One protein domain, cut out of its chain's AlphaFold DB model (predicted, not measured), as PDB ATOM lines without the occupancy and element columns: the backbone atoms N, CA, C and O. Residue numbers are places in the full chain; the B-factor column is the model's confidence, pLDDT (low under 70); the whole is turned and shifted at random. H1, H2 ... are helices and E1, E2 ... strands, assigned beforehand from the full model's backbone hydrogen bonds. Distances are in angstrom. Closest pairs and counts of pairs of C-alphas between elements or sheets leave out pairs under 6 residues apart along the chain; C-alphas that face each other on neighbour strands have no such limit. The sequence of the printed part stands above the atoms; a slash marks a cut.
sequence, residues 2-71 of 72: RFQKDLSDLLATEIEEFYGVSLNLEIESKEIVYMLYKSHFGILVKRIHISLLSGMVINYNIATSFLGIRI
ATOM      1  N   ARG A   2      14.931 -38.877 -27.636       58.56
ATOM      2  CA  ARG A   2      13.574 -38.442 -28.073       58.56
ATOM      3  C   ARG A   2      13.556 -37.670 -29.404       58.56
ATOM      4  O   ARG A   2      12.887 -38.089 -30.331       58.56
ATOM      5  N   PHE A   3      14.416 -36.659 -29.530       58.78
ATOM      6  CA  PHE A   3      14.463 -35.759 -30.694       58.78
ATOM      7  C   PHE A   3      14.668 -36.458 -32.052       58.78
ATOM      8  O   PHE A   3      14.157 -36.026 -33.075       58.78
ATOM      9  N   GLN A   4      15.430 -37.552 -32.056       59.91
ATOM     10  CA  GLN A   4      15.742 -38.316 -33.263       59.91
ATOM     11  C   GLN A   4      14.547 -39.155 -33.722       59.91
ATOM     12  O   GLN A   4      14.318 -39.283 -34.919       59.91
ATOM     13  N   LYS A   5      13.771 -39.689 -32.771       66.31
ATOM     14  CA  LYS A   5      12.530 -40.403 -33.063       66.31
ATOM     15  C   LYS A   5      11.456 -39.438 -33.564       66.31
ATOM     16  O   LYS A   5      10.851 -39.704 -34.592       66.31
ATOM     17  N   ASP A   6      11.334 -38.281 -32.914       74.62
ATOM     18  CA  ASP A   6      10.380 -37.239 -33.304       74.62
ATOM     19  C   ASP A   6      10.648 -36.722 -34.733       74.62
ATOM     20  O   ASP A   6       9.710 -36.518 -35.500       74.62
ATOM     21  N   LEU A   7      11.921 -36.566 -35.136       71.69
ATOM     22  CA  LEU A   7      12.253 -36.219 -36.523       71.69
ATOM     23  C   LEU A   7      11.919 -37.353 -37.500       71.69
ATOM     24  O   LEU A   7      11.446 -37.086 -38.602       71.69
ATOM     25  N   SER A   8      12.194 -38.599 -37.117       72.00
ATOM     26  CA  SER A   8      11.902 -39.767 -37.949       72.00
ATOM     27  C   SER A   8      10.418 -39.876 -38.266       72.00
ATOM     28  O   SER A   8      10.046 -40.043 -39.425       72.00
ATOM     29  N   ASP A   9       9.585 -39.704 -37.241       77.06
ATOM     30  CA  ASP A   9       8.129 -39.755 -37.348       77.06
ATOM     31  C   ASP A   9       7.601 -38.592 -38.213       77.06
ATOM     32  O   ASP A   9       6.703 -38.775 -39.038       77.06
ATOM     33  N   LEU A  10       8.206 -37.403 -38.093       79.31
ATOM     34  CA  LEU A  10       7.849 -36.228 -38.896       79.31
ATOM     35  C   LEU A  10       8.235 -36.387 -40.376       79.31
ATOM     36  O   LEU A  10       7.428 -36.100 -41.253       79.31
ATOM     37  N   LEU A  11       9.434 -36.902 -40.660       76.31
ATOM     38  CA  LEU A  11       9.885 -37.219 -42.021       76.31
ATOM     39  C   LEU A  11       9.054 -38.326 -42.665       76.31
ATOM     40  O   LEU A  11       8.736 -38.248 -43.850       76.31
ATOM     41  N   ALA A  12       8.721 -39.363 -41.898       77.62
ATOM     42  CA  ALA A  12       7.861 -40.438 -42.365       77.62
ATOM     43  C   ALA A  12       6.481 -39.895 -42.748       77.62
ATOM     44  O   ALA A  12       5.990 -40.218 -43.826       77.62
ATOM     45  N   THR A  13       5.917 -39.011 -41.918       82.06
ATOM     46  CA  THR A  13       4.634 -38.347 -42.187       82.06
ATOM     47  C   THR A  13       4.711 -37.469 -43.436       82.06
ATOM     48  O   THR A  13       3.851 -37.576 -44.301       82.06
ATOM     49  N   GLU A  14       5.760 -36.657 -43.587       79.25
ATOM     50  CA  GLU A  14       5.950 -35.812 -44.774       79.25
ATOM     51  C   GLU A  14       6.021 -36.663 -46.056       79.25
ATOM     52  O   GLU A  14       5.330 -36.396 -47.039       79.25
ATOM     53  N   ILE A  15       6.806 -37.744 -46.055       77.62
ATOM     54  CA  ILE A  15       6.900 -38.635 -47.221       77.62
ATOM     55  C   ILE A  15       5.566 -39.344 -47.486       77.62
ATOM     56  O   ILE A  15       5.179 -39.497 -48.646       77.62
ATOM     57  N   GLU A  16       4.855 -39.758 -46.439       81.50
ATOM     58  CA  GLU A  16       3.545 -40.388 -46.559       81.50
ATOM     59  C   GLU A  16       2.511 -39.431 -47.162       81.50
ATOM     60  O   GLU A  16       1.810 -39.812 -48.098       81.50
ATOM     61  N   GLU A  17       2.469 -38.176 -46.722       81.94
ATOM     62  CA  GLU A  17       1.556 -37.161 -47.252       81.94
ATOM     63  C   GLU A  17       1.859 -36.802 -48.714       81.94
ATOM     64  O   GLU A  17       0.944 -36.715 -49.535       81.94
ATOM     65  N   PHE A  18       3.136 -36.622 -49.071       78.62
ATOM     66  CA  PHE A  18       3.517 -36.201 -50.425       78.62
ATOM     67  C   PHE A  18       3.529 -37.341 -51.446       78.62
ATOM     68  O   PHE A  18       3.264 -37.110 -52.628       78.62
ATOM     69  N   TYR A  19       3.863 -38.559 -51.019       72.69
ATOM     70  CA  TYR A  19       4.097 -39.686 -51.924       72.69
ATOM     71  C   TYR A  19       3.170 -40.880 -51.685       72.69
ATOM     72  O   TYR A  19       3.200 -41.823 -52.475       72.69
ATOM     73  N   GLY A  20       2.329 -40.848 -50.648       72.56
ATOM     74  CA  GLY A  20       1.371 -41.908 -50.339       72.56
ATOM     75  C   GLY A  20       2.022 -43.184 -49.812       72.56
ATOM     76  O   GLY A  20       1.468 -44.267 -50.003       72.56
ATOM     77  N   VAL A  21       3.214 -43.086 -49.212       69.69
ATOM     78  CA  VAL A  21       3.940 -44.253 -48.696       69.69
ATOM     79  C   VAL A  21       4.289 -44.101 -47.224       69.69
ATOM     80  O   VAL A  21       5.054 -43.215 -46.856       69.69
ATOM     81  N   SER A  22       3.802 -45.036 -46.409       68.38
ATOM     82  CA  SER A  22       4.161 -45.120 -44.995       68.38
ATOM     83  C   SER A  22       5.547 -45.739 -44.808       68.38
ATOM     84  O   SER A  22       5.876 -46.770 -45.409       68.38
ATOM     85  N   LEU A  23       6.372 -45.098 -43.980       68.81
ATOM     86  CA  LEU A  23       7.758 -45.491 -43.740       68.81
ATOM     87  C   LEU A  23       8.054 -45.633 -42.258       68.81
ATOM     88  O   LEU A  23       7.664 -44.804 -41.448       68.81
ATOM     89  N   ASN A  24       8.834 -46.661 -41.931       67.06
ATOM     90  CA  ASN A  24       9.473 -46.771 -40.632       67.06
ATOM     91  C   ASN A  24      10.950 -46.411 -40.812       67.06
ATOM     92  O   ASN A  24      11.731 -47.197 -41.352       67.06
ATOM     93  N   LEU A  25      11.293 -45.169 -40.477       67.00
ATOM     94  CA  LEU A  25      12.634 -44.632 -40.658       67.00
ATOM     95  C   LEU A  25      13.454 -44.884 -39.388       67.00
ATOM     96  O   LEU A  25      13.091 -44.443 -38.299       67.00
ATOM     97  N   GLU A  26      14.590 -45.559 -39.529       66.00
ATOM     98  CA  GLU A  26      15.638 -45.574 -38.507       66.00
ATOM     99  C   GLU A  26      16.755 -44.626 -38.957       66.00
ATOM    100  O   GLU A  26      17.515 -44.908 -39.887       66.00
ATOM    101  N   ILE A  27      16.825 -43.448 -38.331       65.31
ATOM    102  CA  ILE A  27      17.823 -42.419 -38.650       65.31
ATOM    103  C   ILE A  27      19.169 -42.797 -38.015       65.31
ATOM    104  O   ILE A  27      19.571 -42.211 -37.020       65.31
ATOM    105  N   GLU A  28      19.883 -43.774 -38.566       64.25
ATOM    106  CA  GLU A  28      21.288 -44.044 -38.193       64.25
ATOM    107  C   GLU A  28      22.282 -43.607 -39.282       64.25
ATOM    108  O   GLU A  28      23.466 -43.394 -39.018       64.25
ATOM    109  N   SER A  29      21.794 -43.411 -40.509       68.44
ATOM    110  CA  SER A  29      22.594 -43.042 -41.677       68.44
ATOM    111  C   SER A  29      22.613 -41.527 -41.919       68.44
ATOM    112  O   SER A  29      21.644 -40.820 -41.650       68.44
ATOM    113  N   LYS A  30      23.712 -41.023 -42.501       82.12
ATOM    114  CA  LYS A  30      23.830 -39.637 -43.007       82.12
ATOM    115  C   LYS A  30      22.943 -39.370 -44.230       82.12
ATOM    116  O   LYS A  30      22.795 -38.228 -44.655       82.12
ATOM    117  N   GLU A  31      22.385 -40.424 -44.811       83.94
ATOM    118  CA  GLU A  31      21.503 -40.359 -45.965       83.94
ATOM    119  C   GLU A  31      20.421 -41.435 -45.852       83.94
ATOM    120  O   GLU A  31      20.720 -42.608 -45.605       83.94
ATOM    121  N   ILE A  32      19.171 -41.036 -46.063       83.50
ATOM    122  CA  ILE A  32      18.041 -41.940 -46.267       83.50
ATOM    123  C   ILE A  32      17.777 -42.003 -47.766       83.50
ATOM    124  O   ILE A  32      17.591 -40.972 -48.412       83.50
ATOM    125  N   VAL A  33      17.721 -43.211 -48.321       84.50
ATOM    126  CA  VAL A  33      17.345 -43.429 -49.720       84.50
ATOM    127  C   VAL A  33      16.046 -44.208 -49.757       84.50
ATOM    128  O   VAL A  33      15.977 -45.337 -49.276       84.50
ATOM    129  N   TYR A  34      15.027 -43.619 -50.368       83.25
ATOM    130  CA  TYR A  34      13.715 -44.230 -50.483       83.25
ATOM    131  C   TYR A  34      13.255 -44.327 -51.939       83.25
ATOM    132  O   TYR A  34      13.578 -43.480 -52.767       83.25
ATOM    133  N   MET A  35      12.516 -45.385 -52.279       86.94
ATOM    134  CA  MET A  35      12.041 -45.645 -53.638       86.94
ATOM    135  C   MET A  35      10.610 -45.140 -53.812       86.94
ATOM    136  O   MET A  35       9.667 -45.804 -53.408       86.94
ATOM    137  N   LEU A  36      10.462 -43.997 -54.477       86.31
ATOM    138  CA  LEU A  36       9.163 -43.379 -54.754       86.31
ATOM    139  C   LEU A  36       8.356 -44.135 -55.812       86.31
ATOM    140  O   LEU A  36       7.132 -44.150 -55.789       86.31
ATOM    141  N   TYR A  37       9.044 -44.711 -56.797       86.12
ATOM    142  CA  TYR A  37       8.395 -45.395 -57.906       86.12
ATOM    143  C   TYR A  37       9.311 -46.450 -58.508       86.12
ATOM    144  O   TYR A  37      10.505 -46.217 -58.716       86.12
ATOM    145  N   LYS A  38       8.720 -47.584 -58.883       90.31
ATOM    146  CA  LYS A  38       9.355 -48.613 -59.699       90.31
ATOM    147  C   LYS A  38       8.341 -49.156 -60.697       90.31
ATOM    148  O   LYS A  38       7.304 -49.688 -60.319       90.31
ATOM    149  N   SER A  39       8.662 -49.040 -61.980       91.31
ATOM    150  CA  SER A  39       7.906 -49.706 -63.049       91.31
ATOM    151  C   SER A  39       7.978 -51.237 -62.921       91.31
ATOM    152  O   SER A  39       8.905 -51.760 -62.304       91.31
ATOM    153  N   HIS A  40       7.043 -51.965 -63.545       82.62
ATOM    154  CA  HIS A  40       6.890 -53.430 -63.423       82.62
ATOM    155  C   HIS A  40       8.181 -54.249 -63.634       82.62
ATOM    156  O   HIS A  40       8.346 -55.299 -63.022       82.62
ATOM    157  N   PHE A  41       9.130 -53.747 -64.427       87.12
ATOM    158  CA  PHE A  41      10.420 -54.404 -64.681       87.12
ATOM    159  C   PHE A  41      11.628 -53.608 -64.168       87.12
ATOM    160  O   PHE A  41      12.767 -53.913 -64.499       87.12
ATOM    161  N   GLY A  42      11.402 -52.553 -63.381       86.25
ATOM    162  CA  GLY A  42      12.465 -51.656 -62.924       86.25
ATOM    163  C   GLY A  42      13.134 -50.853 -64.043       86.25
ATOM    164  O   GLY A  42      14.206 -50.303 -63.821       86.25
ATOM    165  N   ILE A  43      12.506 -50.765 -65.223       92.31
ATOM    166  CA  ILE A  43      12.982 -49.962 -66.358       92.31
ATOM    167  C   ILE A  43      13.087 -48.502 -65.937       92.31
ATOM    168  O   ILE A  43      14.131 -47.895 -66.102       92.31
ATOM    169  N   LEU A  44      12.021 -47.966 -65.353       92.25
ATOM    170  CA  LEU A  44      11.998 -46.663 -64.708       92.25
ATOM    171  C   LEU A  44      11.956 -46.844 -63.189       92.25
ATOM    172  O   LEU A  44      11.083 -47.557 -62.675       92.25
ATOM    173  N   VAL A  45      12.874 -46.181 -62.490       93.25
ATOM    174  CA  VAL A  45      12.936 -46.121 -61.024       93.25
ATOM    175  C   VAL A  45      13.121 -44.672 -60.594       93.25
ATOM    176  O   VAL A  45      13.985 -43.979 -61.128       93.25
ATOM    177  N   LYS A  46      12.347 -44.220 -59.609       91.50
ATOM    178  CA  LYS A  46      12.557 -42.935 -58.936       91.50
ATOM    179  C   LYS A  46      12.881 -43.174 -57.475       91.50
ATOM    180  O   LYS A  46      12.203 -43.960 -56.811       91.50
ATOM    181  N   ARG A  47      13.907 -42.490 -56.982       89.69
ATOM    182  CA  ARG A  47      14.300 -42.507 -55.575       89.69
ATOM    183  C   ARG A  47      14.400 -41.089 -55.044       89.69
ATOM    184  O   ARG A  47      14.827 -40.199 -55.774       89.69
ATOM    185  N   ILE A  48      14.037 -40.903 -53.786       87.00
ATOM    186  CA  ILE A  48      14.354 -39.703 -53.025       87.00
ATOM    187  C   ILE A  48      15.534 -40.008 -52.111       87.00
ATOM    188  O   ILE A  48      15.576 -41.037 -51.442       87.00
ATOM    189  N   HIS A  49      16.511 -39.121 -52.145       88.25
ATOM    190  CA  HIS A  49      17.700 -39.114 -51.317       88.25
ATOM    191  C   HIS A  49      17.556 -37.953 -50.342       88.25
ATOM    192  O   HIS A  49      17.425 -36.805 -50.768       88.25
ATOM    193  N   ILE A  50      17.551 -38.243 -49.049       86.62
ATOM    194  CA  ILE A  50      17.376 -37.258 -47.985       86.62
ATOM    195  C   ILE A  50      18.669 -37.234 -47.187       86.62
ATOM    196  O   ILE A  50      19.013 -38.205 -46.513       86.62
ATOM    197  N   SER A  51      19.414 -36.139 -47.295       88.19
ATOM    198  CA  SER A  51      20.667 -35.971 -46.565       88.19
ATOM    199  C   SER A  51      20.399 -35.415 -45.174       88.19
ATOM    200  O   SER A  51      19.645 -34.452 -45.002       88.19
ATOM    201  N   LEU A  52      21.070 -36.006 -44.191       83.94
ATOM    202  CA  LEU A  52      20.919 -35.695 -42.781       83.94
ATOM    203  C   LEU A  52      22.252 -35.229 -42.192       83.94
ATOM    204  O   LEU A  52      23.296 -35.851 -42.400       83.94
ATOM    205  N   LEU A  53      22.207 -34.170 -41.387       82.75
ATOM    206  CA  LEU A  53      23.323 -33.726 -40.558       82.75
ATOM    207  C   LEU A  53      22.864 -33.659 -39.105       82.75
ATOM    208  O   LEU A  53      21.941 -32.920 -38.783       82.75
ATOM    209  N   SER A  54      23.495 -34.449 -38.234       80.25
ATOM    210  CA  SER A  54      23.149 -34.520 -36.804       80.25
ATOM    211  C   SER A  54      21.666 -34.814 -36.540       80.25
ATOM    212  O   SER A  54      21.086 -34.292 -35.592       80.25
ATOM    213  N   GLY A  55      21.050 -35.642 -37.392       73.38
ATOM    214  CA  GLY A  55      19.619 -35.920 -37.313       73.38
ATOM    215  C   GLY A  55      18.779 -34.674 -37.579       73.38
ATOM    216  O   GLY A  55      17.826 -34.449 -36.856       73.38
ATOM    217  N   MET A  56      19.163 -33.851 -38.555       78.31
ATOM    218  CA  MET A  56      18.345 -32.797 -39.163       78.31
ATOM    219  C   MET A  56      18.437 -32.919 -40.678       78.31
ATOM    220  O   MET A  56      19.516 -33.199 -41.206       78.31
ATOM    221  N   VAL A  57      17.327 -32.699 -41.380       82.00
ATOM    222  CA  VAL A  57      17.326 -32.707 -42.845       82.00
ATOM    223  C   VAL A  57      18.002 -31.453 -43.365       82.00
ATOM    224  O   VAL A  57      17.663 -30.343 -42.965       82.00
ATOM    225  N   ILE A  58      18.955 -31.640 -44.273       88.00
ATOM    226  CA  ILE A  58      19.680 -30.535 -44.908       88.00
ATOM    227  C   ILE A  58      19.516 -30.508 -46.426       88.00
ATOM    228  O   ILE A  58      19.839 -29.499 -47.046       88.00
ATOM    229  N   ASN A  59      19.048 -31.600 -47.038       87.94
ATOM    230  CA  ASN A  59      18.863 -31.677 -48.482       87.94
ATOM    231  C   ASN A  59      17.890 -32.794 -48.882       87.94
ATOM    232  O   ASN A  59      17.936 -33.886 -48.315       87.94
ATOM    233  N   TYR A  60      17.104 -32.538 -49.929       86.69
ATOM    234  CA  TYR A  60      16.288 -33.529 -50.626       86.69
ATOM    235  C   TYR A  60      16.710 -33.566 -52.098       86.69
ATOM    236  O   TYR A  60      16.766 -32.534 -52.762       86.69
ATOM    237  N   ASN A  61      16.989 -34.752 -52.630       89.19
ATOM    238  CA  ASN A  61      17.366 -34.944 -54.027       89.19
ATOM    239  C   ASN A  61      16.582 -36.107 -54.638       89.19
ATOM    240  O   ASN A  61      16.636 -37.230 -54.143       89.19
ATOM    241  N   ILE A  62      15.886 -35.862 -55.745       89.25
ATOM    242  CA  ILE A  62      15.174 -36.911 -56.478       89.25
ATOM    243  C   ILE A  62      16.063 -37.390 -57.620       89.25
ATOM    244  O   ILE A  62      16.408 -36.627 -58.516       89.25
ATOM    245  N   ALA A  63      16.394 -38.677 -57.611       91.50
ATOM    246  CA  ALA A  63      17.124 -39.324 -58.688       91.50
ATOM    247  C   ALA A  63      16.175 -40.207 -59.499       91.50
ATOM    248  O   ALA A  63      15.455 -41.048 -58.951       91.50
ATOM    249  N   THR A  64      16.201 -40.041 -60.821       92.56
ATOM    250  CA  THR A  64      15.469 -40.914 -61.742       92.56
ATOM    251  C   THR A  64      16.454 -41.754 -62.541       92.56
ATOM    252  O   THR A  64      17.405 -41.235 -63.123       92.56
ATOM    253  N   SER A  65      16.212 -43.059 -62.591       93.12
ATOM    254  CA  SER A  65      16.974 -43.996 -63.408       93.12
ATOM    255  C   SER A  65      16.093 -44.614 -64.486       93.12
ATOM    256  O   SER A  65      14.984 -45.064 -64.190       93.12
ATOM    257  N   PHE A  66      16.612 -44.683 -65.710       93.31
ATOM    258  CA  PHE A  66      16.050 -45.433 -66.827       93.31
ATOM    259  C   PHE A  66      17.054 -46.494 -67.275       93.31
ATOM    260  O   PHE A  66      18.210 -46.177 -67.544       93.31
ATOM    261  N   LEU A  67      16.638 -47.760 -67.307       91.06
ATOM    262  CA  LEU A  67      17.498 -48.913 -67.605       91.06
ATOM    263  C   LEU A  67      18.781 -48.943 -66.751       91.06
ATOM    264  O   LEU A  67      19.861 -49.268 -67.228       91.06
ATOM    265  N   GLY A  68      18.667 -48.565 -65.474       87.00
ATOM    266  CA  GLY A  68      19.801 -48.498 -64.545       87.00
ATOM    267  C   GLY A  68      20.707 -47.271 -64.713       87.00
ATOM    268  O   GLY A  68      21.564 -47.039 -63.865       87.00
ATOM    269  N   ILE A  69      20.490 -46.445 -65.738       90.00
ATOM    270  CA  ILE A  69      21.245 -45.213 -65.978       90.00
ATOM    271  C   ILE A  69      20.503 -44.047 -65.333       90.00
ATOM    272  O   ILE A  69      19.309 -43.858 -65.569       90.00
ATOM    273  N   ARG A  70      21.195 -43.250 -64.514       87.19
ATOM    274  CA  ARG A  70      20.636 -41.997 -63.994       87.19
ATOM    275  C   ARG A  70      20.471 -41.012 -65.151       87.19
ATOM    276  O   ARG A  70      21.440 -40.705 -65.834       87.19
ATOM    277  N   ILE A  71      19.244 -40.558 -65.369       86.56
ATOM    278  CA  ILE A  71      18.880 -39.688 -66.499       86.56
ATOM    279  C   ILE A  71      18.608 -38.243 -66.077       86.56
ATOM    280  O   ILE A  71      18.547 -37.377 -66.947       86.56
TER     281      ILE A  71
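What this domain is: This is residues 2 to 71 of the 72 residues of an uncharacterized protein of Chryseobacterium polytrichastri (UniProt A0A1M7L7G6). A long, twisted sheet of three strands, E1, E2 and E3, has a single helix, H1, running along one of its faces, with no named helix on the other face. The three strands fold back and forth as two hairpins one after the other, and both the strands and the helix run roughly along the long axis. The printed part has 70 residues with one named helix and three named strands, in the order H1, E1, E2, E3; the sheet's order is E1 - E2 - E3, antiparallel throughout, and the class is mixed, helices and strands. The whole is only just compact, close to loose, with a radius of gyration of the C-alphas of 13.0 A, and it is elongated, with spans of 41 by 22 by 16 A.

Where its parts are: H1 is residues 2 to 19, 25.7 A from first to last C-alpha, and begins at C-alpha 2 at (13.574, -38.442, -28.073). E1 is residues 31 to 38, 20.1 A long, and begins at C-alpha 31 at (21.503, -40.359, -45.965). E2 is residues 44 to 53, 29.6 A long. E3 is residues 56 to 66, 30.5 A long, and ends at C-alpha 66 at (16.050, -45.433, -66.827).

How they stand to each other: The sheet is a meander, each strand the antiparallel neighbour of the one before, with E1 and E3 as edge strands and E2 as the inner strand. E1 and E2 form a hairpin with 162 degrees between their directions; N 34 and O 48 are 2.8 A apart, and N 48 and O 34 are 2.8 A apart, within hydrogen-bond range. E2 and E3 form a hairpin, also at 162 degrees; N 49 and O 61 are 2.8 A apart, and N 53 and O 56 are 2.9 A apart, within hydrogen-bond range. Residues 65 to 66 of E3 pair with residues 69 to 70, antiparallel. H1 is on the sheet at a height over the sheet of 8.2 A, and H1 and the sheet E1 E2 E3 form two layers, a helix on one face of a sheet. It only just lies over E1 and E2, with 3 of its 18 C-alphas falling on each, and runs along the strands, at 21 degrees to E1 on the local plane. The closest C-alphas of H1 and E1 are those of Tyr 19 and Leu 36, 6.9 A apart. Those of H1 and E3 are Leu 7 and Met 56, 7.5 A apart. In H1 every O i to N i+4 pair is within hydrogen-bond range.

The domain as a whole: The two C-alphas farthest apart are those of Arg 2 and Leu 67, at 41.1 A. The printed part has no cut. The link from H1 to E1, 11 residues, is long, while those from E1 to E2 and from E2 to E3 are tight. The mean pLDDT of the printed part is 80.9, and residues 2 to 5 and 21 to 29 are under 70.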